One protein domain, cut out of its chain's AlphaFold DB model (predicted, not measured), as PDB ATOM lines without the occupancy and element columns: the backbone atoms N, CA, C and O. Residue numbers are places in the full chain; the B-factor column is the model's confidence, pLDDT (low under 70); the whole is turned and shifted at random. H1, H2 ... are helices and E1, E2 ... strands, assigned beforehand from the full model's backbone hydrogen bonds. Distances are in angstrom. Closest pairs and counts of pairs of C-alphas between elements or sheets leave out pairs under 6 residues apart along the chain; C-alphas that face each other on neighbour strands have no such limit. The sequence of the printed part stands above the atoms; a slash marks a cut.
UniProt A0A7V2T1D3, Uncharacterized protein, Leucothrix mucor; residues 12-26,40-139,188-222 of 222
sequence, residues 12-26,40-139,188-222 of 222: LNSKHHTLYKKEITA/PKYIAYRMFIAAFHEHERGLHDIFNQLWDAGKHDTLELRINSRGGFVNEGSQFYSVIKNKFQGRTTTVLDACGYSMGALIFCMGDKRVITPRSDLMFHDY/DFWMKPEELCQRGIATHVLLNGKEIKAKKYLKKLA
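This is residues 12 to 26, 40 to 139 and 188 to 222 of the 222 residues of an uncharacterized protein of Leucothrix mucor (UniProt A0A7V2T1D3). A twisted wall of nine strands forks at E4 into two branches, E5, E8 and E9 on one and E6 and E7 on the other. H1 and H3 cover the same face, with H2 between them farther out; the sheet wraps round H3, H4 sits at the fork, and H5 packs on E8 at the far end. You read 150 residues, with five named helices and nine named strands in the order E1 E2 H1 E3 H2 E4 H3 E5 E6 E7 H4 E8 E9 H5. The class is mixed, helices and strands, and the sheet has parallel and antiparallel pairs. The whole is compact, with a radius of gyration of the C-alphas of 15.3 A and spans of 46 by 41 by 23 A.

Start in the sheet at C-alpha 17, (24.966, 7.146, 45.166), where E1 begins; it runs to residue 24, 22.5 A. E2 is residues 42 to 49, 22.4 A, E3 residues 74 to 81, 21.4 A, and E4 residues 104 to 113, 19.2 A. The shorter strands are E5, residues 125 to 128, E6, 133 to 136, E7, 189 to 191, E8, 204 to 207, and E9, 210 to 213. Among the helices find H1 at residues 57 to 67, 15.2 A, and H2, the longest, from C-alpha 86 at (38.116, 14.345, 40.704) to residue 99, 19.7 A. H3 is residues 115 to 122, H4 193 to 198, and H5 214 to 221, ending at C-alpha 221, (46.406, -19.724, 43.950).

Look first at E4, which bends by 107 degrees at residue 110. On one side of it lies E3, parallel, with N 77 and O 105 at 2.8 A. On the other side lie E5, parallel beside residues 105 to 108, N 106 and O 125 at 2.8 A, and E6, parallel beside residues 111 to 113, N 112 and O 133 at 3.0 A. From E3 step to E2, parallel, N 47 and O 76 at 2.8 A, then to edge strand E1, antiparallel, N 20 and O 46 at 2.8 A. E8 is parallel to E5, N 206 and O 128 at 2.8 A, and forms a hairpin with E9, N 205 and O 212 at 2.8 A. E7 is antiparallel to E6, N 189 and O 136 at 2.8 A. E2, H1, E3; E3, H2, E4; and E4, H3, E5 are strand-helix-strand units, two parallel neighbours with a helix between, each with a right-handed crossover. The sheet curls round H3, whose closest C-alphas to E4 are Phe 120 and Thr 106, 5.4 A. H2 touches H3 at Gly 89 and Met 115, 6.3 A, a shallow tilt of 17 degrees, the same way. With residues 95 to 99 alone H2 touches H1, the closest C-alphas being Val 95 and Trp 67, 6.6 A. H2 only grazes the sheet. H1's height over the sheet is 9.8 A. H4 touches H5 at Cys 197 and Ala 214, 5.2 A, a steep tilt of 64 degrees, opposite ways. Every O i to N i+4 pair is within hydrogen-bond range in H1, H3, H4 and H5; in H2 it is 9 of 10.

The two C-alphas farthest apart are those of Arg 57 and Ala 222, 48.7 A. Residues 27 to 39 are not printed, and C-alphas 26 and 40 are 4.6 A apart across that cut; residues 140 to 187 are missing too, with C-alphas 139 and 188 10.9 A apart. Of the links that are printed whole, none is long. Mean pLDDT of the printed part is 95.7, and no printed residue is under 70.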
ATOM      1  N   LEU A  12      19.564   7.643  52.401       89.50
ATOM      2  CA  LEU A  12      19.683   8.833  51.555       89.50
ATOM      3  C   LEU A  12      20.106   8.436  50.143       89.50
ATOM      4  O   LEU A  12      20.974   7.579  49.955       89.50
ATOM      5  N   ASN A  13      19.493   9.057  49.139       90.62
ATOM      6  CA  ASN A  13      19.783   8.787  47.735       90.62
ATOM      7  C   ASN A  13      20.301  10.049  47.056       90.62
ATOM      8  O   ASN A  13      19.833  11.154  47.311       90.62
ATOM      9  N   SER A  14      21.220   9.841  46.130       90.69
ATOM     10  CA  SER A  14      21.628  10.819  45.138       90.69
ATOM     11  C   SER A  14      21.480  10.174  43.755       90.69
ATOM     12  O   SER A  14      21.070   9.014  43.636       90.69
ATOM     13  N   LYS A  15      21.803  10.894  42.685       89.19
ATOM     14  CA  LYS A  15      21.720  10.361  41.319       89.19
ATOM     15  C   LYS A  15      22.611   9.140  41.091       89.19
ATOM     16  O   LYS A  15      22.233   8.226  40.356       89.19
ATOM     17  N   HIS A  16      23.801   9.133  41.685       91.94
ATOM     18  CA  HIS A  16      24.808   8.086  41.470       91.94
ATOM     19  C   HIS A  16      25.200   7.321  42.731       91.94
ATOM     20  O   HIS A  16      26.018   6.395  42.655       91.94
ATOM     21  N   HIS A  17      24.595   7.673  43.867       91.94
ATOM     22  CA  HIS A  17      24.966   7.146  45.166       91.94
ATOM     23  C   HIS A  17      23.756   6.783  46.015       91.94
ATOM     24  O   HIS A  17      22.672   7.357  45.910       91.94
ATOM     25  N   THR A  18      23.949   5.833  46.921       95.00
ATOM     26  CA  THR A  18      22.952   5.524  47.949       95.00
ATOM     27  C   THR A  18      23.655   5.254  49.258       95.00
ATOM     28  O   THR A  18      24.476   4.340  49.326       95.00
ATOM     29  N   LEU A  19      23.321   6.030  50.284       96.00
ATOM     30  CA  LEU A  19      23.806   5.871  51.645       96.00
ATOM     31  C   LEU A  19      22.731   5.191  52.491       96.00
ATOM     32  O   LEU A  19      21.610   5.673  52.587       96.00
ATOM     33  N   TYR A  20      23.108   4.104  53.141       96.62
ATOM     34  CA  TYR A  20      22.353   3.462  54.205       96.62
ATOM     35  C   TYR A  20      23.050   3.735  55.531       96.62
ATOM     36  O   TYR A  20      24.283   3.698  55.599       96.62
ATOM     37  N   LYS A  21      22.281   3.925  56.596       95.00
ATOM     38  CA  LYS A  21      22.794   3.950  57.966       95.00
ATOM     39  C   LYS A  21      22.088   2.890  58.797       95.00
ATOM     40  O   LYS A  21      20.941   2.539  58.561       95.00
ATOM     41  N   LYS A  22      22.823   2.313  59.742       94.75
ATOM     42  CA  LYS A  22      22.283   1.335  60.679       94.75
ATOM     43  C   LYS A  22      22.879   1.561  62.048       94.75
ATOM     44  O   LYS A  22      24.097   1.509  62.215       94.75
ATOM     45  N   GLU A  23      22.023   1.731  63.040       93.94
ATOM     46  CA  GLU A  23      22.460   1.797  64.424       93.94
ATOM     47  C   GLU A  23      22.903   0.416  64.933       93.94
ATOM     48  O   GLU A  23      22.208  -0.594  64.785       93.94
ATOM     49  N   ILE A  24      24.079   0.369  65.554       92.88
ATOM     50  CA  ILE A  24      24.628  -0.812  66.209       92.88
ATOM     51  C   ILE A  24      24.640  -0.573  67.716       92.88
ATOM     52  O   ILE A  24      25.297   0.340  68.218       92.88
ATOM     53  N   THR A  25      23.922  -1.426  68.445       89.88
ATOM     54  CA  THR A  25      23.818  -1.349  69.903       89.88
ATOM     55  C   THR A  25      25.134  -1.712  70.588       89.88
ATOM     56  O   THR A  25      25.952  -2.481  70.070       89.88
ATOM     57  N   ALA A  26      25.339  -1.150  71.782       87.81
ATOM     58  CA  ALA A  26      26.507  -1.455  72.590       87.81
ATOM     59  C   ALA A  26      26.547  -2.948  72.953       87.81
ATOM     60  O   ALA A  26      25.517  -3.568  73.221       87.81
ATOM     61  N   PRO A  40      31.110   0.446  72.231       90.06
ATOM     62  CA  PRO A  40      30.095   1.483  72.374       90.06
ATOM     63  C   PRO A  40      29.040   1.363  71.271       90.06
ATOM     64  O   PRO A  40      29.258   0.694  70.264       90.06
ATOM     65  N   LYS A  41      27.901   2.030  71.468       93.81
ATOM     66  CA  LYS A  41      26.915   2.257  70.408       93.81
ATOM     67  C   LYS A  41      27.557   3.091  69.288       93.81
ATOM     68  O   LYS A  41      28.317   4.014  69.586       93.81
ATOM     69  N   TYR A  42      27.271   2.757  68.032       95.06
ATOM     70  CA  TYR A  42      27.765   3.485  66.856       95.06
ATOM     71  C   TYR A  42      26.842   3.294  65.651       95.06
ATOM     72  O   TYR A  42      26.032   2.367  65.631       95.06
ATOM     73  N   ILE A  43      26.982   4.146  64.640       96.88
ATOM     74  CA  ILE A  43      26.277   4.033  63.361       96.88
ATOM     75  C   ILE A  43      27.211   3.404  62.323       96.88
ATOM     76  O   ILE A  43      28.352   3.826  62.139       96.88
ATOM     77  N   ALA A  44      26.725   2.374  61.637       97.56
ATOM     78  CA  ALA A  44      27.387   1.787  60.481       97.56
ATOM     79  C   ALA A  44      26.786   2.374  59.201       97.56
ATOM     80  O   ALA A  44      25.634   2.090  58.865       97.56
ATOM     81  N   TYR A  45      27.575   3.169  58.487       98.44
ATOM     82  CA  TYR A  45      27.227   3.709  57.181       98.44
ATOM     83  C   TYR A  45      27.667   2.744  56.081       98.44
ATOM     84  O   TYR A  45      28.799   2.256  56.086       98.44
ATOM     85  N   ARG A  46      26.793   2.494  55.107       98.38
ATOM     86  CA  ARG A  46      27.121   1.777  53.871       98.38
ATOM     87  C   ARG A  46      26.682   2.602  52.683       98.38
ATOM     88  O   ARG A  46      25.497   2.864  52.528       98.38
ATOM     89  N   MET A  47      27.618   2.926  51.809       97.44
ATOM     90  CA  MET A  47      27.352   3.696  50.609       97.44
ATOM     91  C   MET A  47      27.697   2.903  49.354       97.44
ATOM     92  O   MET A  47      28.780   2.330  49.268       97.44
ATOM     93  N   PHE A  48      26.796   2.888  48.377       97.62
ATOM     94  CA  PHE A  48      27.063   2.376  47.032       97.62
ATOM     95  C   PHE A  48      27.438   3.535  46.112       97.62
ATOM     96  O   PHE A  48      26.746   4.549  46.109       97.62
ATOM     97  N   ILE A  49      28.521   3.370  45.349       96.31
ATOM     98  CA  ILE A  49      29.107   4.384  44.465       96.31
ATOM     99  C   ILE A  49      29.134   3.843  43.035       96.31
ATOM    100  O   ILE A  49      29.862   2.883  42.749       96.31
ATOM    101  N   ALA A  50      28.374   4.476  42.137       93.88
ATOM    102  CA  ALA A  50      28.308   4.094  40.724       93.88
ATOM    103  C   ALA A  50      29.151   5.003  39.811       93.88
ATOM    104  O   ALA A  50      29.844   4.525  38.910       93.88
ATOM    105  N   ALA A  51      29.141   6.315  40.031       94.38
ATOM    106  CA  ALA A  51      29.850   7.283  39.192       94.38
ATOM    107  C   ALA A  51      30.133   8.583  39.950       94.38
ATOM    108  O   ALA A  51      29.537   8.814  40.997       94.38
ATOM    109  N   PHE A  52      31.009   9.425  39.397       94.44
ATOM    110  CA  PHE A  52      31.338  10.743  39.951       94.44
ATOM    111  C   PHE A  52      30.945  11.833  38.949       94.44
ATOM    112  O   PHE A  52      31.788  12.367  38.229       94.44
ATOM    113  N   HIS A  53      29.647  12.084  38.817       91.69
ATOM    114  CA  HIS A  53      29.095  13.056  37.866       91.69
ATOM    115  C   HIS A  53      27.984  13.904  38.489       91.69
ATOM    116  O   HIS A  53      27.086  14.368  37.784       91.69
ATOM    117  N   GLU A  54      28.004  14.075  39.811       85.06
ATOM    118  CA  GLU A  54      26.906  14.697  40.537       85.06
ATOM    119  C   GLU A  54      27.314  15.999  41.225       85.06
ATOM    120  O   GLU A  54      28.243  16.070  42.029       85.06
ATOM    121  N   HIS A  55      26.546  17.044  40.930       76.94
ATOM    122  CA  HIS A  55      26.611  18.349  41.589       76.94
ATOM    123  C   HIS A  55      25.211  18.761  42.073       76.94
ATOM    124  O   HIS A  55      24.827  19.928  42.018       76.94
ATOM    125  N   GLU A  56      24.417  17.769  42.476       82.56
ATOM    126  CA  GLU A  56      23.013  17.915  42.849       82.56
ATOM    127  C   GLU A  56      22.827  17.763  44.369       82.56
ATOM    128  O   GLU A  56      23.680  17.223  45.077       82.56
ATOM    129  N   ARG A  57      21.685  18.250  44.882       83.25
ATOM    130  CA  ARG A  57      21.411  18.338  46.329       83.25
ATOM    131  C   ARG A  57      21.491  16.991  47.055       83.25
ATOM    132  O   ARG A  57      21.962  16.967  48.184       83.25
ATOM    133  N   GLY A  58      21.124  15.886  46.401       85.88
ATOM    134  CA  GLY A  58      21.159  14.559  47.027       85.88
ATOM    135  C   GLY A  58      22.558  14.152  47.498       85.88
ATOM    136  O   GLY A  58      22.713  13.549  48.558       85.88
ATOM    137  N   LEU A  59      23.606  14.542  46.764       91.00
ATOM    138  CA  LEU A  59      24.980  14.303  47.203       91.00
ATOM    139  C   LEU A  59      25.374  15.206  48.385       91.00
ATOM    140  O   LEU A  59      26.134  14.778  49.255       91.00
ATOM    141  N   HIS A  60      24.833  16.424  48.465       92.75
ATOM    142  CA  HIS A  60      25.042  17.299  49.622       92.75
ATOM    143  C   HIS A  60      24.434  16.700  50.895       92.75
ATOM    144  O   HIS A  60      25.098  16.714  51.929       92.75
ATOM    145  N   ASP A  61      23.234  16.118  50.819       92.69
ATOM    146  CA  ASP A  61      22.573  15.488  51.972       92.69
ATOM    147  C   ASP A  61      23.371  14.282  52.489       92.69
ATOM    148  O   ASP A  61      23.590  14.135  53.695       92.69
ATOM    149  N   ILE A  62      23.894  13.458  51.571       94.81
ATOM    150  CA  ILE A  62      24.810  12.357  51.904       94.81
ATOM    151  C   ILE A  62      26.051  12.890  52.625       94.81
ATOM    152  O   ILE A  62      26.415  12.375  53.685       94.81
ATOM    153  N   PHE A  63      26.711  13.917  52.083       96.06
ATOM    154  CA  PHE A  63      27.908  14.462  52.718       96.06
ATOM    155  C   PHE A  63      27.611  15.115  54.064       96.06
ATOM    156  O   PHE A  63      28.395  14.920  54.990       96.06
ATOM    157  N   ASN A  64      26.487  15.818  54.208       95.88
ATOM    158  CA  ASN A  64      26.058  16.382  55.484       95.88
ATOM    159  C   ASN A  64      25.915  15.280  56.546       95.88
ATOM    160  O   ASN A  64      26.547  15.341  57.599       95.88
ATOM    161  N   GLN A  65      25.206  14.194  56.213       96.00
ATOM    162  CA  GLN A  65      25.046  13.038  57.100       96.00
ATOM    163  C   GLN A  65      26.387  12.388  57.483       96.00
ATOM    164  O   GLN A  65      26.557  11.947  58.622       96.00
ATOM    165  N   LEU A  66      27.348  12.312  56.557       97.50
ATOM    166  CA  LEU A  66      28.679  11.764  56.833       97.50
ATOM    167  C   LEU A  66      29.552  12.711  57.677       97.50
ATOM    168  O   LEU A  66      30.359  12.242  58.485       97.50
ATOM    169  N   TRP A  67      29.400  14.029  57.526       98.06
ATOM    170  CA  TRP A  67      30.096  15.025  58.348       98.06
ATOM    171  C   TRP A  67      29.606  15.047  59.798       98.06
ATOM    172  O   TRP A  67      30.408  15.337  60.691       98.06
ATOM    173  N   ASP A  68      28.373  14.622  60.057       96.94
ATOM    174  CA  ASP A  68      27.819  14.465  61.409       96.94
ATOM    175  C   ASP A  68      28.248  13.166  62.112       96.94
ATOM    176  O   ASP A  68      27.987  12.979  63.302       96.94
ATOM    177  N   ALA A  69      28.968  12.274  61.425       97.25
ATOM    178  CA  ALA A  69      29.359  10.985  61.984       97.25
ATOM    179  C   ALA A  69      30.176  11.102  63.284       97.25
ATOM    180  O   ALA A  69      31.089  11.928  63.431       97.25
ATOM    181  N   GLY A  70      29.875  10.215  64.228       96.31
ATOM    182  CA  GLY A  70      30.555  10.105  65.508       96.31
ATOM    183  C   GLY A  70      31.923   9.421  65.418       96.31
ATOM    184  O   GLY A  70      32.287   8.749  64.450       96.31
ATOM    185  N   LYS A  71      32.696   9.525  66.503       94.81
ATOM    186  CA  LYS A  71      34.050   8.940  66.624       94.81
ATOM    187  C   LYS A  71      34.114   7.406  66.558       94.81
ATOM    188  O   LYS A  71      35.205   6.852  66.438       94.81
ATOM    189  N   HIS A  72      32.981   6.721  66.700       95.12
ATOM    190  CA  HIS A  72      32.896   5.256  66.661       95.12
ATOM    191  C   HIS A  72      32.211   4.729  65.404       95.12
ATOM    192  O   HIS A  72      32.274   3.528  65.151       95.12
ATOM    193  N   ASP A  73      31.610   5.615  64.613       97.88
ATOM    194  CA  ASP A  73      30.870   5.242  63.417       97.88
ATOM    195  C   ASP A  73      31.797   4.645  62.358       97.88
ATOM    196  O   ASP A  73      33.000   4.905  62.325       97.88
ATOM    197  N   THR A  74      31.263   3.809  61.485       98.50
ATOM    198  CA  THR A  74      32.060   3.148  60.450       98.50
ATOM    199  C   THR A  74      31.506   3.463  59.081       98.50
ATOM    200  O   THR A  74      30.312   3.700  58.933       98.50
ATOM    201  N   LEU A  75      32.382   3.464  58.078       98.81
ATOM    202  CA  LEU A  75      32.006   3.732  56.697       98.81
ATOM    203  C   LEU A  75      32.401   2.550  55.818       98.81
ATOM    204  O   LEU A  75      33.578   2.202  55.738       98.81
ATOM    205  N   GLU A  76      31.427   1.932  55.156       98.81
ATOM    206  CA  GLU A  76      31.638   0.961  54.084       98.81
ATOM    207  C   GLU A  76      31.298   1.608  52.738       98.81
ATOM    208  O   GLU A  76      30.151   1.971  52.500       98.81
ATOM    209  N   LEU A  77      32.273   1.727  51.839       98.69
ATOM    210  CA  LEU A  77      32.073   2.201  50.470       98.69
ATOM    211  C   LEU A  77      32.109   1.013  49.513       98.69
ATOM    212  O   LEU A  77      33.142   0.358  49.380       98.69
ATOM    213  N   ARG A  78      31.000   0.739  48.834       98.44
ATOM    214  CA  ARG A  78      30.882  -0.309  47.818       98.44
ATOM    215  C   ARG A  78      30.965   0.307  46.433       98.44
ATOM    216  O   ARG A  78      30.170   1.174  46.085       98.44
ATOM    217  N   ILE A  79      31.950  -0.128  45.663       98.56
ATOM    218  CA  ILE A  79      32.393   0.545  44.447       98.56
ATOM    219  C   ILE A  79      32.143  -0.370  43.257       98.56
ATOM    220  O   ILE A  79      32.634  -1.503  43.202       98.56
ATOM    221  N   ASN A  80      31.401   0.162  42.295       97.62
ATOM    222  CA  ASN A  80      31.284  -0.367  40.947       97.62
ATOM    223  C   ASN A  80      31.245   0.828  39.993       97.62
ATOM    224  O   ASN A  80      30.171   1.283  39.605       97.62
ATOM    225  N   SER A  81      32.416   1.398  39.713       97.75
ATOM    226  CA  SER A  81      32.512   2.707  39.078       97.75
ATOM    227  C   SER A  81      33.646   2.807  38.072       97.75
ATOM    228  O   SER A  81      34.774   2.375  38.321       97.75
ATOM    229  N   ARG A  82      33.347   3.469  36.950       96.69
ATOM    230  CA  ARG A  82      34.328   3.836  35.920       96.69
ATOM    231  C   ARG A  82      35.049   5.160  36.207       96.69
ATOM    232  O   ARG A  82      35.915   5.551  35.431       96.69
ATOM    233  N   GLY A  83      34.711   5.834  37.305       96.75
ATOM    234  CA  GLY A  83      35.281   7.121  37.684       96.75
ATOM    235  C   GLY A  83      34.391   8.304  37.308       96.75
ATOM    236  O   GLY A  83      33.165   8.181  37.287       96.75
ATOM    237  N   GLY A  84      35.021   9.458  37.097       96.12
ATOM    238  CA  GLY A  84      34.359  10.732  36.841       96.12
ATOM    239  C   GLY A  84      35.158  11.894  37.432       96.12
ATOM    240  O   GLY A  84      36.390  11.864  37.429       96.12
ATOM    241  N   PHE A  85      34.470  12.919  37.923       94.94
ATOM    242  CA  PHE A  85      35.084  14.158  38.371       94.94
ATOM    243  C   PHE A  85      35.922  13.987  39.644       94.94
ATOM    244  O   PHE A  85      35.471  13.466  40.668       94.94
ATOM    245  N   VAL A  86      37.166  14.475  39.590       93.50
ATOM    246  CA  VAL A  86      38.116  14.345  40.704       93.50
ATOM    247  C   VAL A  86      37.700  15.190  41.907       93.50
ATOM    248  O   VAL A  86      37.883  14.752  43.035       93.50
ATOM    249  N   ASN A  87      37.085  16.358  41.695       91.56
ATOM    250  CA  ASN A  87      36.595  17.220  42.777       91.56
ATOM    251  C   ASN A  87      35.534  16.525  43.650       91.56
ATOM    252  O   ASN A  87      35.569  16.656  44.871       91.56
ATOM    253  N   GLU A  88      34.625  15.752  43.049       94.62
ATOM    254  CA  GLU A  88      33.665  14.920  43.778       94.62
ATOM    255  C   GLU A  88      34.402  13.859  44.606       94.62
ATOM    256  O   GLU A  88      34.179  13.721  45.808       94.62
ATOM    257  N   GLY A  89      35.381  13.189  43.998       94.94
ATOM    258  CA  GLY A  89      36.283  12.269  44.685       94.94
ATOM    259  C   GLY A  89      37.055  12.886  45.862       94.94
ATOM    260  O   GLY A  89      37.231  12.247  46.902       94.94
ATOM    261  N   SER A  90      37.490  14.139  45.735       93.75
ATOM    262  CA  SER A  90      38.193  14.881  46.788       93.75
ATOM    263  C   SER A  90      37.299  15.191  47.994       93.75
ATOM    264  O   SER A  90      37.805  15.285  49.118       93.75
ATOM    265  N   GLN A  91      35.977  15.296  47.811       95.50
ATOM    266  CA  GLN A  91      35.036  15.430  48.931       95.50
ATOM    267  C   GLN A  91      35.019  14.156  49.787       95.50
ATOM    268  O   GLN A  91      35.140  14.233  51.012       95.50
ATOM    269  N   PHE A  92      34.997  12.977  49.150       96.81
ATOM    270  CA  PHE A  92      35.139  11.699  49.857       96.81
ATOM    271  C   PHE A  92      36.471  11.599  50.585       96.81
ATOM    272  O   PHE A  92      36.495  11.203  51.747       96.81
ATOM    273  N   TYR A  93      37.574  11.988  49.939       96.75
ATOM    274  CA  TYR A  93      38.886  11.992  50.585       96.75
ATOM    275  C   TYR A  93      38.870  12.814  51.879       96.75
ATOM    276  O   TYR A  93      39.294  12.324  52.927       96.75
ATOM    277  N   SER A  94      38.316  14.027  51.827       96.88
ATOM    278  CA  SER A  94      38.198  14.911  52.990       96.88
ATOM    279  C   SER A  94      37.363  14.286  54.109       96.88
ATOM    280  O   SER A  94      37.822  14.224  55.250       96.88
ATOM    281  N   VAL A  95      36.176  13.760  53.800       98.12
ATOM    282  CA  VAL A  95      35.304  13.110  54.795       98.12
ATOM    283  C   VAL A  95      35.961  11.871  55.397       98.12
ATOM    284  O   VAL A  95      35.982  11.717  56.616       98.12
ATOM    285  N   ILE A  96      36.561  11.009  54.576       98.19
ATOM    286  CA  ILE A  96      37.244   9.798  55.046       98.19
ATOM    287  C   ILE A  96      38.363  10.178  56.015       98.19
ATOM    288  O   ILE A  96      38.422   9.642  57.121       98.19
ATOM    289  N   LYS A  97      39.230  11.126  55.639       96.62
ATOM    290  CA  LYS A  97      40.368  11.539  56.470       96.62
ATOM    291  C   LYS A  97      39.948  12.194  57.781       96.62
ATOM    292  O   LYS A  97      40.578  11.927  58.796       96.62
ATOM    293  N   ASN A  98      38.898  13.009  57.779       97.88
ATOM    294  CA  ASN A  98      38.523  13.786  58.963       97.88
ATOM    295  C   ASN A  98      37.510  13.073  59.869       97.88
ATOM    296  O   ASN A  98      37.507  13.297  61.079       97.88
ATOM    297  N   LYS A  99      36.653  12.209  59.316       98.12
ATOM    298  CA  LYS A  99      35.536  11.593  60.052       98.12
ATOM    299  C   LYS A  99      35.655  10.086  60.214       98.12
ATOM    300  O   LYS A  99      35.128   9.564  61.194       98.12
ATOM    301  N   PHE A 100      36.379   9.388  59.335       98.44
ATOM    302  CA  PHE A 100      36.406   7.917  59.294       98.44
ATOM    303  C   PHE A 100      37.809   7.301  59.186       98.44
ATOM    304  O   PHE A 100      37.940   6.120  58.853       98.44
ATOM    305  N   GLN A 101      38.867   8.059  59.487       96.69
ATOM    306  CA  GLN A 101      40.239   7.552  59.444       96.69
ATOM    307  C   GLN A 101      40.407   6.347  60.381       96.69
ATOM    308  O   GLN A 101      40.017   6.396  61.552       96.69
ATOM    309  N   GLY A 102      40.972   5.251  59.866       97.69
ATOM    310  CA  GLY A 102      41.117   3.989  60.597       97.69
ATOM    311  C   GLY A 102      39.828   3.161  60.701       97.69
ATOM    312  O   GLY A 102      39.843   2.098  61.323       97.69
ATOM    313  N   ARG A 103      38.711   3.634  60.133       98.12
ATOM    314  CA  ARG A 103      37.361   3.051  60.249       98.12
ATOM    315  C   ARG A 103      36.638   2.928  58.904       98.12
ATOM    316  O   ARG A 103      35.439   2.645  58.883       98.12
ATOM    317  N   THR A 104      37.351   3.099  57.791       98.81
ATOM    318  CA  THR A 104      36.776   3.008  56.446       98.81
ATOM    319  C   THR A 104      37.075   1.653  55.814       98.81
ATOM    320  O   THR A 104      38.228   1.233  55.691       98.81
ATOM    321  N   THR A 105      36.027   0.963  55.376       98.88
ATOM    322  CA  THR A 105      36.117  -0.231  54.535       98.88
ATOM    323  C   THR A 105      35.704   0.128  53.119       98.88
ATOM    324  O   THR A 105      34.620   0.649  52.907       98.88
ATOM    325  N   THR A 106      36.532  -0.174  52.132       98.81
ATOM    326  CA  THR A 106      36.153  -0.103  50.722       98.81
ATOM    327  C   THR A 106      35.992  -1.516  50.185       98.81
ATOM    328  O   THR A 106      36.764  -2.421  50.519       98.81
ATOM    329  N   VAL A 107      34.966  -1.722  49.370       98.62
ATOM    330  CA  VAL A 107      34.659  -3.000  48.734       98.62
ATOM    331  C   VAL A 107      34.539  -2.772  47.239       98.62
ATOM    332  O   VAL A 107      33.746  -1.945  46.799       98.62
ATOM    333  N   LEU A 108      35.334  -3.496  46.463       98.06
ATOM    334  CA  LEU A 108      35.316  -3.438  45.010       98.06
ATOM    335  C   LEU A 108      34.415  -4.549  44.471       98.06
ATOM    336  O   LEU A 108      34.850  -5.695  44.353       98.06
ATOM    337  N   ASP A 109      33.158  -4.227  44.172       94.50
ATOM    338  CA  ASP A 109      32.146  -5.234  43.826       94.50
ATOM    339  C   ASP A 109      32.318  -5.785  42.411       94.50
ATOM    340  O   ASP A 109      32.135  -6.982  42.189       94.50
ATOM    341  N   ALA A 110      32.718  -4.931  41.469       93.81
ATOM    342  CA  ALA A 110      33.057  -5.340  40.110       93.81
ATOM    343  C   ALA A 110      34.251  -4.542  39.585       93.81
ATOM    344  O   ALA A 110      35.353  -5.076  39.541       93.81
ATOM    345  N   CYS A 111      34.076  -3.263  39.252       95.19
ATOM    346  CA  CYS A 111      35.181  -2.440  38.768       95.19
ATOM    347  C   CYS A 111      35.401  -1.163  39.578       95.19
ATOM    348  O   CYS A 111      34.483  -0.592  40.169       95.19
ATOM    349  N   GLY A 112      36.648  -0.704  39.576       98.25
ATOM    350  CA  GLY A 112      37.050   0.593  40.105       98.25
ATOM    351  C   GLY A 112      38.104   1.167  39.194       98.25
ATOM    352  O   GLY A 112      39.273   0.808  39.294       98.25
ATOM    353  N   TYR A 113      37.688   2.042  38.292       98.31
ATOM    354  CA  TYR A 113      38.581   2.693  37.340       98.31
ATOM    355  C   TYR A 113      38.664   4.179  37.643       98.31
ATOM    356  O   TYR A 113      37.702   4.770  38.147       98.31
ATOM    357  N   SER A 114      39.812   4.785  37.342       97.75
ATOM    358  CA  SER A 114      40.033   6.214  37.564       97.75
ATOM    359  C   SER A 114      39.653   6.611  39.004       97.75
ATOM    360  O   SER A 114      40.174   6.027  39.955       97.75
ATOM    361  N   MET A 115      38.721   7.548  39.202       97.81
ATOM    362  CA  MET A 115      38.291   7.980  40.535       97.81
ATOM    363  C   MET A 115      37.729   6.830  41.393       97.81
ATOM    364  O   MET A 115      37.954   6.805  42.601       97.81
ATOM    365  N   GLY A 116      37.102   5.812  40.791       98.25
ATOM    366  CA  GLY A 116      36.668   4.610  41.512       98.25
ATOM    367  C   GLY A 116      37.838   3.828  42.122       98.25
ATOM    368  O   GLY A 116      37.752   3.372  43.264       98.25
ATOM    369  N   ALA A 117      38.963   3.734  41.403       98.44
ATOM    370  CA  ALA A 117      40.191   3.116  41.905       98.44
ATOM    371  C   ALA A 117      40.785   3.913  43.075       98.44
ATOM    372  O   ALA A 117      41.213   3.342  44.079       98.44
ATOM    373  N   LEU A 118      40.776   5.245  42.965       98.31
ATOM    374  CA  LEU A 118      41.281   6.130  44.011       98.31
ATOM    375  C   LEU A 118      40.446   6.021  45.289       98.31
ATOM    376  O   LEU A 118      41.030   5.843  46.356       98.31
ATOM    377  N   ILE A 119      39.108   6.041  45.200       98.31
ATOM    378  CA  ILE A 119      38.243   5.823  46.373       98.31
ATOM    379  C   ILE A 119      38.530   4.464  47.008       98.31
ATOM    380  O   ILE A 119      38.663   4.381  48.228       98.31
ATOM    381  N   PHE A 120      38.697   3.408  46.207       98.69
ATOM    382  CA  PHE A 120      39.038   2.091  46.740       98.69
ATOM    383  C   PHE A 120      40.323   2.126  47.581       98.69
ATOM    384  O   PHE A 120      40.358   1.573  48.685       98.69
ATOM    385  N   CYS A 121      41.352   2.833  47.110       98.50
ATOM    386  CA  CYS A 121      42.630   3.004  47.800       98.50
ATOM    387  C   CYS A 121      42.559   3.818  49.100       98.50
ATOM    388  O   CYS A 121      43.449   3.672  49.939       98.50
ATOM    389  N   MET A 122      41.519   4.630  49.306       98.12
ATOM    390  CA  MET A 122      41.357   5.437  50.525       98.12
ATOM    391  C   MET A 122      40.902   4.625  51.742       98.12
ATOM    392  O   MET A 122      41.044   5.100  52.868       98.12
ATOM    393  N   GLY A 123      40.370   3.415  51.539       98.38
ATOM    394  CA  GLY A 123      39.916   2.553  52.628       98.38
ATOM    395  C   GLY A 123      41.067   2.011  53.475       98.38
ATOM    396  O   GLY A 123      42.111   1.612  52.953       98.38
ATOM    397  N   ASP A 124      40.858   1.906  54.785       98.31
ATOM    398  CA  ASP A 124      41.781   1.235  55.706       98.31
ATOM    399  C   ASP A 124      41.741  -0.287  55.492       98.31
ATOM    400  O   ASP A 124      42.766  -0.979  55.458       98.31
ATOM    401  N   LYS A 125      40.530  -0.807  55.273       98.69
ATOM    402  CA  LYS A 125      40.264  -2.182  54.856       98.69
ATOM    403  C   LYS A 125      39.755  -2.172  53.417       98.69
ATOM    404  O   LYS A 125      38.739  -1.558  53.140       98.69
ATOM    405  N   ARG A 126      40.444  -2.869  52.514       98.75
ATOM    406  CA  ARG A 126      40.184  -2.842  51.071       98.75
ATOM    407  C   ARG A 126      39.879  -4.257  50.607       98.75
ATOM    408  O   ARG A 126      40.771  -5.112  50.599       98.75
ATOM    409  N   VAL A 127      38.608  -4.525  50.340       98.81
ATOM    410  CA  VAL A 127      38.066  -5.855  50.047       98.81
ATOM    411  C   VAL A 127      37.778  -5.967  48.558       98.81
ATOM    412  O   VAL A 127      37.094  -5.122  47.996       98.81
ATOM    413  N   ILE A 128      38.271  -7.022  47.924       98.69
ATOM    414  CA  ILE A 128      37.960  -7.343  46.527       98.69
ATOM    415  C   ILE A 128      37.209  -8.672  46.429       98.69
ATOM    416  O   ILE A 128      37.142  -9.436  47.392       98.69
ATOM    417  N   THR A 129      36.686  -8.977  45.251       97.19
ATOM    418  CA  THR A 129      36.189 -10.296  44.852       97.19
ATOM    419  C   THR A 129      37.121 -10.900  43.790       97.19
ATOM    420  O   THR A 129      37.925 -10.178  43.196       97.19
ATOM    421  N   PRO A 130      37.018 -12.206  43.481       95.69
ATOM    422  CA  PRO A 130      37.785 -12.820  42.391       95.69
ATOM    423  C   PRO A 130      37.482 -12.265  40.989       95.69
ATOM    424  O   PRO A 130      38.184 -12.607  40.045       95.69
ATOM    425  N   ARG A 131      36.434 -11.445  40.828       94.62
ATOM    426  CA  ARG A 131      36.104 -10.766  39.562       94.62
ATOM    427  C   ARG A 131      36.372  -9.265  39.595       94.62
ATOM    428  O   ARG A 131      35.973  -8.571  38.666       94.62
ATOM    429  N   SER A 132      36.993  -8.765  40.661       97.12
ATOM    430  CA  SER A 132      37.300  -7.346  40.759       97.12
ATOM    431  C   SER A 132      38.335  -6.927  39.726       97.12
ATOM    432  O   SER A 132      39.298  -7.646  39.481       97.12
ATOM    433  N   ASP A 133      38.171  -5.735  39.178       98.00
ATOM    434  CA  ASP A 133      39.115  -5.153  38.232       98.00
ATOM    435  C   ASP A 133      39.381  -3.693  38.595       98.00
ATOM    436  O   ASP A 133      38.469  -2.962  39.000       98.00
ATOM    437  N   LEU A 134      40.639  -3.272  38.497       98.62
ATOM    438  CA  LEU A 134      41.063  -1.944  38.926       98.62
ATOM    439  C   LEU A 134      42.010  -1.323  37.910       98.62
ATOM    440  O   LEU A 134      42.906  -1.988  37.394       98.62
ATOM    441  N   MET A 135      41.829  -0.027  37.664       98.50
ATOM    442  CA  MET A 135      42.645   0.713  36.710       98.50
ATOM    443  C   MET A 135      43.038   2.087  37.246       98.50
ATOM    444  O   MET A 135      42.179   2.867  37.673       98.50
ATOM    445  N   PHE A 136      44.337   2.386  37.173       98.44
ATOM    446  CA  PHE A 136      44.874   3.736  37.341       98.44
ATOM    447  C   PHE A 136      45.286   4.334  35.992       98.44
ATOM    448  O   PHE A 136      45.945   3.668  35.197       98.44
ATOM    449  N   HIS A 137      44.961   5.610  35.788       97.38
ATOM    450  CA  HIS A 137      45.399   6.438  34.659       97.38
ATOM    451  C   HIS A 137      45.601   7.883  35.126       97.38
ATOM    452  O   HIS A 137      45.232   8.215  36.259       97.38
ATOM    453  N   ASP A 138      46.207   8.727  34.290       95.88
ATOM    454  CA  ASP A 138      46.310  10.163  34.583       95.88
ATOM    455  C   ASP A 138      44.943  10.865  34.466       95.88
ATOM    456  O   ASP A 138      43.975  10.312  33.942       95.88
ATOM    457  N   TYR A 139      44.832  12.089  34.978       93.69
ATOM    458  CA  TYR A 139      43.608  12.870  34.825       93.69
ATOM    459  C   TYR A 139      43.457  13.387  33.388       93.69
ATOM    460  O   TYR A 139      44.429  13.661  32.687       93.69
ATOM    461  N   ASP A 188      48.063   3.580  31.070       98.25
ATOM    462  CA  ASP A 188      47.086   2.957  31.962       98.25
ATOM    463  C   ASP A 188      47.664   1.718  32.660       98.25
ATOM    464  O   ASP A 188      48.386   0.903  32.070       98.25
ATOM    465  N   PHE A 189      47.315   1.549  33.933       98.25
ATOM    466  CA  PHE A 189      47.694   0.408  34.760       98.25
ATOM    467  C   PHE A 189      46.456  -0.382  35.161       98.25
ATOM    468  O   PHE A 189      45.800  -0.055  36.147       98.25
ATOM    469  N   TRP A 190      46.179  -1.437  34.400       98.31
ATOM    470  CA  TRP A 190      45.120  -2.412  34.657       98.31
ATOM    471  C   TRP A 190      45.636  -3.523  35.570       98.31
ATOM    472  O   TRP A 190      46.719  -4.057  35.327       98.31
ATOM    473  N   MET A 191      44.882  -3.870  36.612       98.19
ATOM    474  CA  MET A 191      45.311  -4.815  37.642       98.19
ATOM    475  C   MET A 191      44.204  -5.803  38.001       98.19
ATOM    476  O   MET A 191      43.133  -5.430  38.483       98.19
ATOM    477  N   LYS A 192      44.529  -7.088  37.855       97.56
ATOM    478  CA  LYS A 192      43.683  -8.214  38.267       97.56
ATOM    479  C   LYS A 192      43.736  -8.440  39.790       97.56
ATOM    480  O   LYS A 192      44.688  -7.991  40.439       97.56
ATOM    481  N   PRO A 193      42.775  -9.177  40.382       97.50
ATOM    482  CA  PRO A 193      42.689  -9.410  41.828       97.50
ATOM    483  C   PRO A 193      43.982  -9.893  42.496       97.50
ATOM    484  O   PRO A 193      44.306  -9.485  43.617       97.50
ATOM    485  N   GLU A 194      44.738 -10.751  41.818       97.62
ATOM    486  CA  GLU A 194      45.994 -11.317  42.307       97.62
ATOM    487  C   GLU A 194      47.055 -10.236  42.478       97.62
ATOM    488  O   GLU A 194      47.682 -10.136  43.536       97.62
ATOM    489  N   GLU A 195      47.210  -9.385  41.466       98.06
ATOM    490  CA  GLU A 195      48.151  -8.270  41.480       98.06
ATOM    491  C   GLU A 195      47.773  -7.248  42.556       98.06
ATOM    492  O   GLU A 195      48.638  -6.788  43.307       98.06
ATOM    493  N   LEU A 196      46.476  -6.960  42.720       98.50
ATOM    494  CA  LEU A 196      45.990  -6.093  43.798       98.50
ATOM    495  C   LEU A 196      46.386  -6.628  45.177       98.50
ATOM    496  O   LEU A 196      46.806  -5.860  46.047       98.50
ATOM    497  N   CYS A 197      46.293  -7.941  45.384       98.44
ATOM    498  CA  CYS A 197      46.732  -8.586  46.618       98.44
ATOM    499  C   CYS A 197      48.259  -8.536  46.788       98.44
ATOM    500  O   CYS A 197      48.738  -8.234  47.882       98.44
ATOM    501  N   GLN A 198      49.027  -8.815  45.730       98.06
ATOM    502  CA  GLN A 198      50.497  -8.808  45.754       98.06
ATOM    503  C   GLN A 198      51.061  -7.419  46.070       98.06
ATOM    504  O   GLN A 198      51.999  -7.293  46.857       98.06
ATOM    505  N   ARG A 199      50.454  -6.370  45.506       97.50
ATOM    506  CA  ARG A 199      50.840  -4.968  45.719       97.50
ATOM    507  C   ARG A 199      50.351  -4.392  47.051       97.50
ATOM    508  O   ARG A 199      50.673  -3.255  47.379       97.50
ATOM    509  N   GLY A 200      49.550  -5.137  47.816       97.94
ATOM    510  CA  GLY A 200      48.930  -4.643  49.051       97.94
ATOM    511  C   GLY A 200      47.821  -3.606  48.824       97.94
ATOM    512  O   GLY A 200      47.373  -2.962  49.780       97.94
ATOM    513  N   ILE A 201      47.356  -3.456  47.581       98.44
ATOM    514  CA  ILE A 201      46.200  -2.628  47.231       98.44
ATOM    515  C   ILE A 201      44.934  -3.261  47.810       98.44
ATOM    516  O   ILE A 201      44.145  -2.572  48.441       98.44
ATOM    517  N   ALA A 202      44.774  -4.578  47.710       98.69
ATOM    518  CA  ALA A 202      43.734  -5.307  48.428       98.69
ATOM    519  C   ALA A 202      44.278  -5.869  49.748       98.69
ATOM    520  O   ALA A 202      45.352  -6.470  49.795       98.69
ATOM    521  N   THR A 203      43.520  -5.716  50.836       98.69
ATOM    522  CA  THR A 203      43.856  -6.323  52.134       98.69
ATOM    523  C   THR A 203      43.091  -7.621  52.380       98.69
ATOM    524  O   THR A 203      43.582  -8.496  53.105       98.69
ATOM    525  N   HIS A 204      41.917  -7.773  51.762       98.62
ATOM    526  CA  HIS A 204      41.063  -8.951  51.887       98.62
ATOM    527  C   HIS A 204      40.399  -9.315  50.561       98.62
ATOM    528  O   HIS A 204      40.225  -8.470  49.686       98.62
ATOM    529  N   VAL A 205      39.982 -10.574  50.462       98.44
ATOM    530  CA  VAL A 205      39.191 -11.108  49.355       98.44
ATOM    531  C   VAL A 205      37.926 -11.740  49.924       98.44
ATOM    532  O   VAL A 205      38.004 -12.562  50.841       98.44
ATOM    533  N   LEU A 206      36.768 -11.355  49.397       97.38
ATOM    534  CA  LEU A 206      35.491 -12.001  49.661       97.38
ATOM    535  C   LEU A 206      35.341 -13.192  48.709       97.38
ATOM    536  O   LEU A 206      35.159 -13.021  47.507       97.38
ATOM    537  N   LEU A 207      35.432 -14.404  49.253       94.81
ATOM    538  CA  LEU A 207      35.392 -15.655  48.503       94.81
ATOM    539  C   LEU A 207      34.339 -16.583  49.116       94.81
ATOM    540  O   LEU A 207      34.448 -16.961  50.283       94.81
ATOM    541  N   ASN A 208      33.326 -16.962  48.331       92.94
ATOM    542  CA  ASN A 208      32.240 -17.868  48.740       92.94
ATOM    543  C   ASN A 208      31.568 -17.442  50.062       92.94
ATOM    544  O   ASN A 208      31.429 -18.234  50.994       92.94
ATOM    545  N   GLY A 209      31.238 -16.152  50.175       90.88
ATOM    546  CA  GLY A 209      30.611 -15.567  51.368       90.88
ATOM    547  C   GLY A 209      31.540 -15.408  52.578       90.88
ATOM    548  O   GLY A 209      31.095 -14.959  53.630       90.88
ATOM    549  N   LYS A 210      32.828 -15.752  52.454       94.69
ATOM    550  CA  LYS A 210      33.816 -15.624  53.529       94.69
ATOM    551  C   LYS A 210      34.898 -14.633  53.151       94.69
ATOM    552  O   LYS A 210      35.506 -14.718  52.089       94.69
ATOM    553  N   GLU A 211      35.185 -13.722  54.064       96.75
ATOM    554  CA  GLU A 211      36.306 -12.811  53.909       96.75
ATOM    555  C   GLU A 211      37.607 -13.479  54.368       96.75
ATOM    556  O   GLU A 211      37.709 -13.998  55.483       96.75
ATOM    557  N   ILE A 212      38.623 -13.465  53.508       97.25
ATOM    558  CA  ILE A 212      39.960 -13.981  53.808       97.25
ATOM    559  C   ILE A 212      41.018 -12.904  53.569       97.25
ATOM    560  O   ILE A 212      40.879 -12.051  52.701       97.25
ATOM    561  N   LYS A 213      42.117 -12.943  54.330       98.38
ATOM    562  CA  LYS A 213      43.256 -12.032  54.131       98.38
ATOM    563  C   LYS A 213      43.890 -12.251  52.751       98.38
ATOM    564  O   LYS A 213      44.090 -13.401  52.361       98.38
ATOM    565  N   ALA A 214      44.327 -11.176  52.094       97.94
ATOM    566  CA  ALA A 214      44.985 -11.220  50.781       97.94
ATOM    567  C   ALA A 214      46.166 -12.212  50.728       97.94
ATOM    568  O   ALA A 214      46.254 -13.037  49.826       97.94
ATOM    569  N   LYS A 215      47.016 -12.246  51.767       97.00
ATOM    570  CA  LYS A 215      48.121 -13.222  51.868       97.00
ATOM    571  C   LYS A 215      47.649 -14.682  51.860       97.00
ATOM    572  O   LYS A 215      48.333 -15.541  51.318       97.00
ATOM    573  N   LYS A 216      46.500 -14.975  52.481       97.12
ATOM    574  CA  LYS A 216      45.913 -16.325  52.497       97.12
ATOM    575  C   LYS A 216      45.290 -16.666  51.145       97.12
ATOM    576  O   LYS A 216      45.361 -17.818  50.748       97.12
ATOM    577  N   TYR A 217      44.700 -15.685  50.462       97.06
ATOM    578  CA  TYR A 217      44.191 -15.855  49.103       97.06
ATOM    579  C   TYR A 217      45.319 -16.195  48.121       97.06
ATOM    580  O   TYR A 217      45.231 -17.210  47.447       97.06
ATOM    581  N   LEU A 218      46.426 -15.445  48.138       96.81
ATOM    582  CA  LEU A 218      47.579 -15.709  47.266       96.81
ATOM    583  C   LEU A 218      48.157 -17.120  47.447       96.81
ATOM    584  O   LEU A 218      48.460 -17.786  46.467       96.81
ATOM    585  N   LYS A 219      48.237 -17.615  48.688       95.75
ATOM    586  CA  LYS A 219      48.676 -18.992  48.978       95.75
ATOM    587  C   LYS A 219      47.736 -20.083  48.454       95.75
ATOM    588  O   LYS A 219      48.140 -21.231  48.434       95.75
ATOM    589  N   LYS A 220      46.481 -19.757  48.139       91.94
ATOM    590  CA  LYS A 220      45.522 -20.710  47.559       91.94
ATOM    591  C   LYS A 220      45.597 -20.779  46.033       91.94
ATOM    592  O   LYS A 220      44.975 -21.664  45.464       91.94
ATOM    593  N   LEU A 221      46.250 -19.803  45.403       88.19
ATOM    594  CA  LEU A 221      46.406 -19.724  43.950       88.19
ATOM    595  C   LEU A 221      47.743 -20.290  43.463       88.19
ATOM    596  O   LEU A 221      47.855 -20.606  42.284       88.19
ATOM    597  N   ALA A 222      48.738 -20.343  44.354       77.44
ATOM    598  CA  ALA A 222      50.017 -21.015  44.141       77.44
ATOM    599  C   ALA A 222      49.857 -22.526  44.334       77.44
ATOM    600  O   ALA A 222      50.506 -23.266  43.569       77.44
TER     601      ALA A 222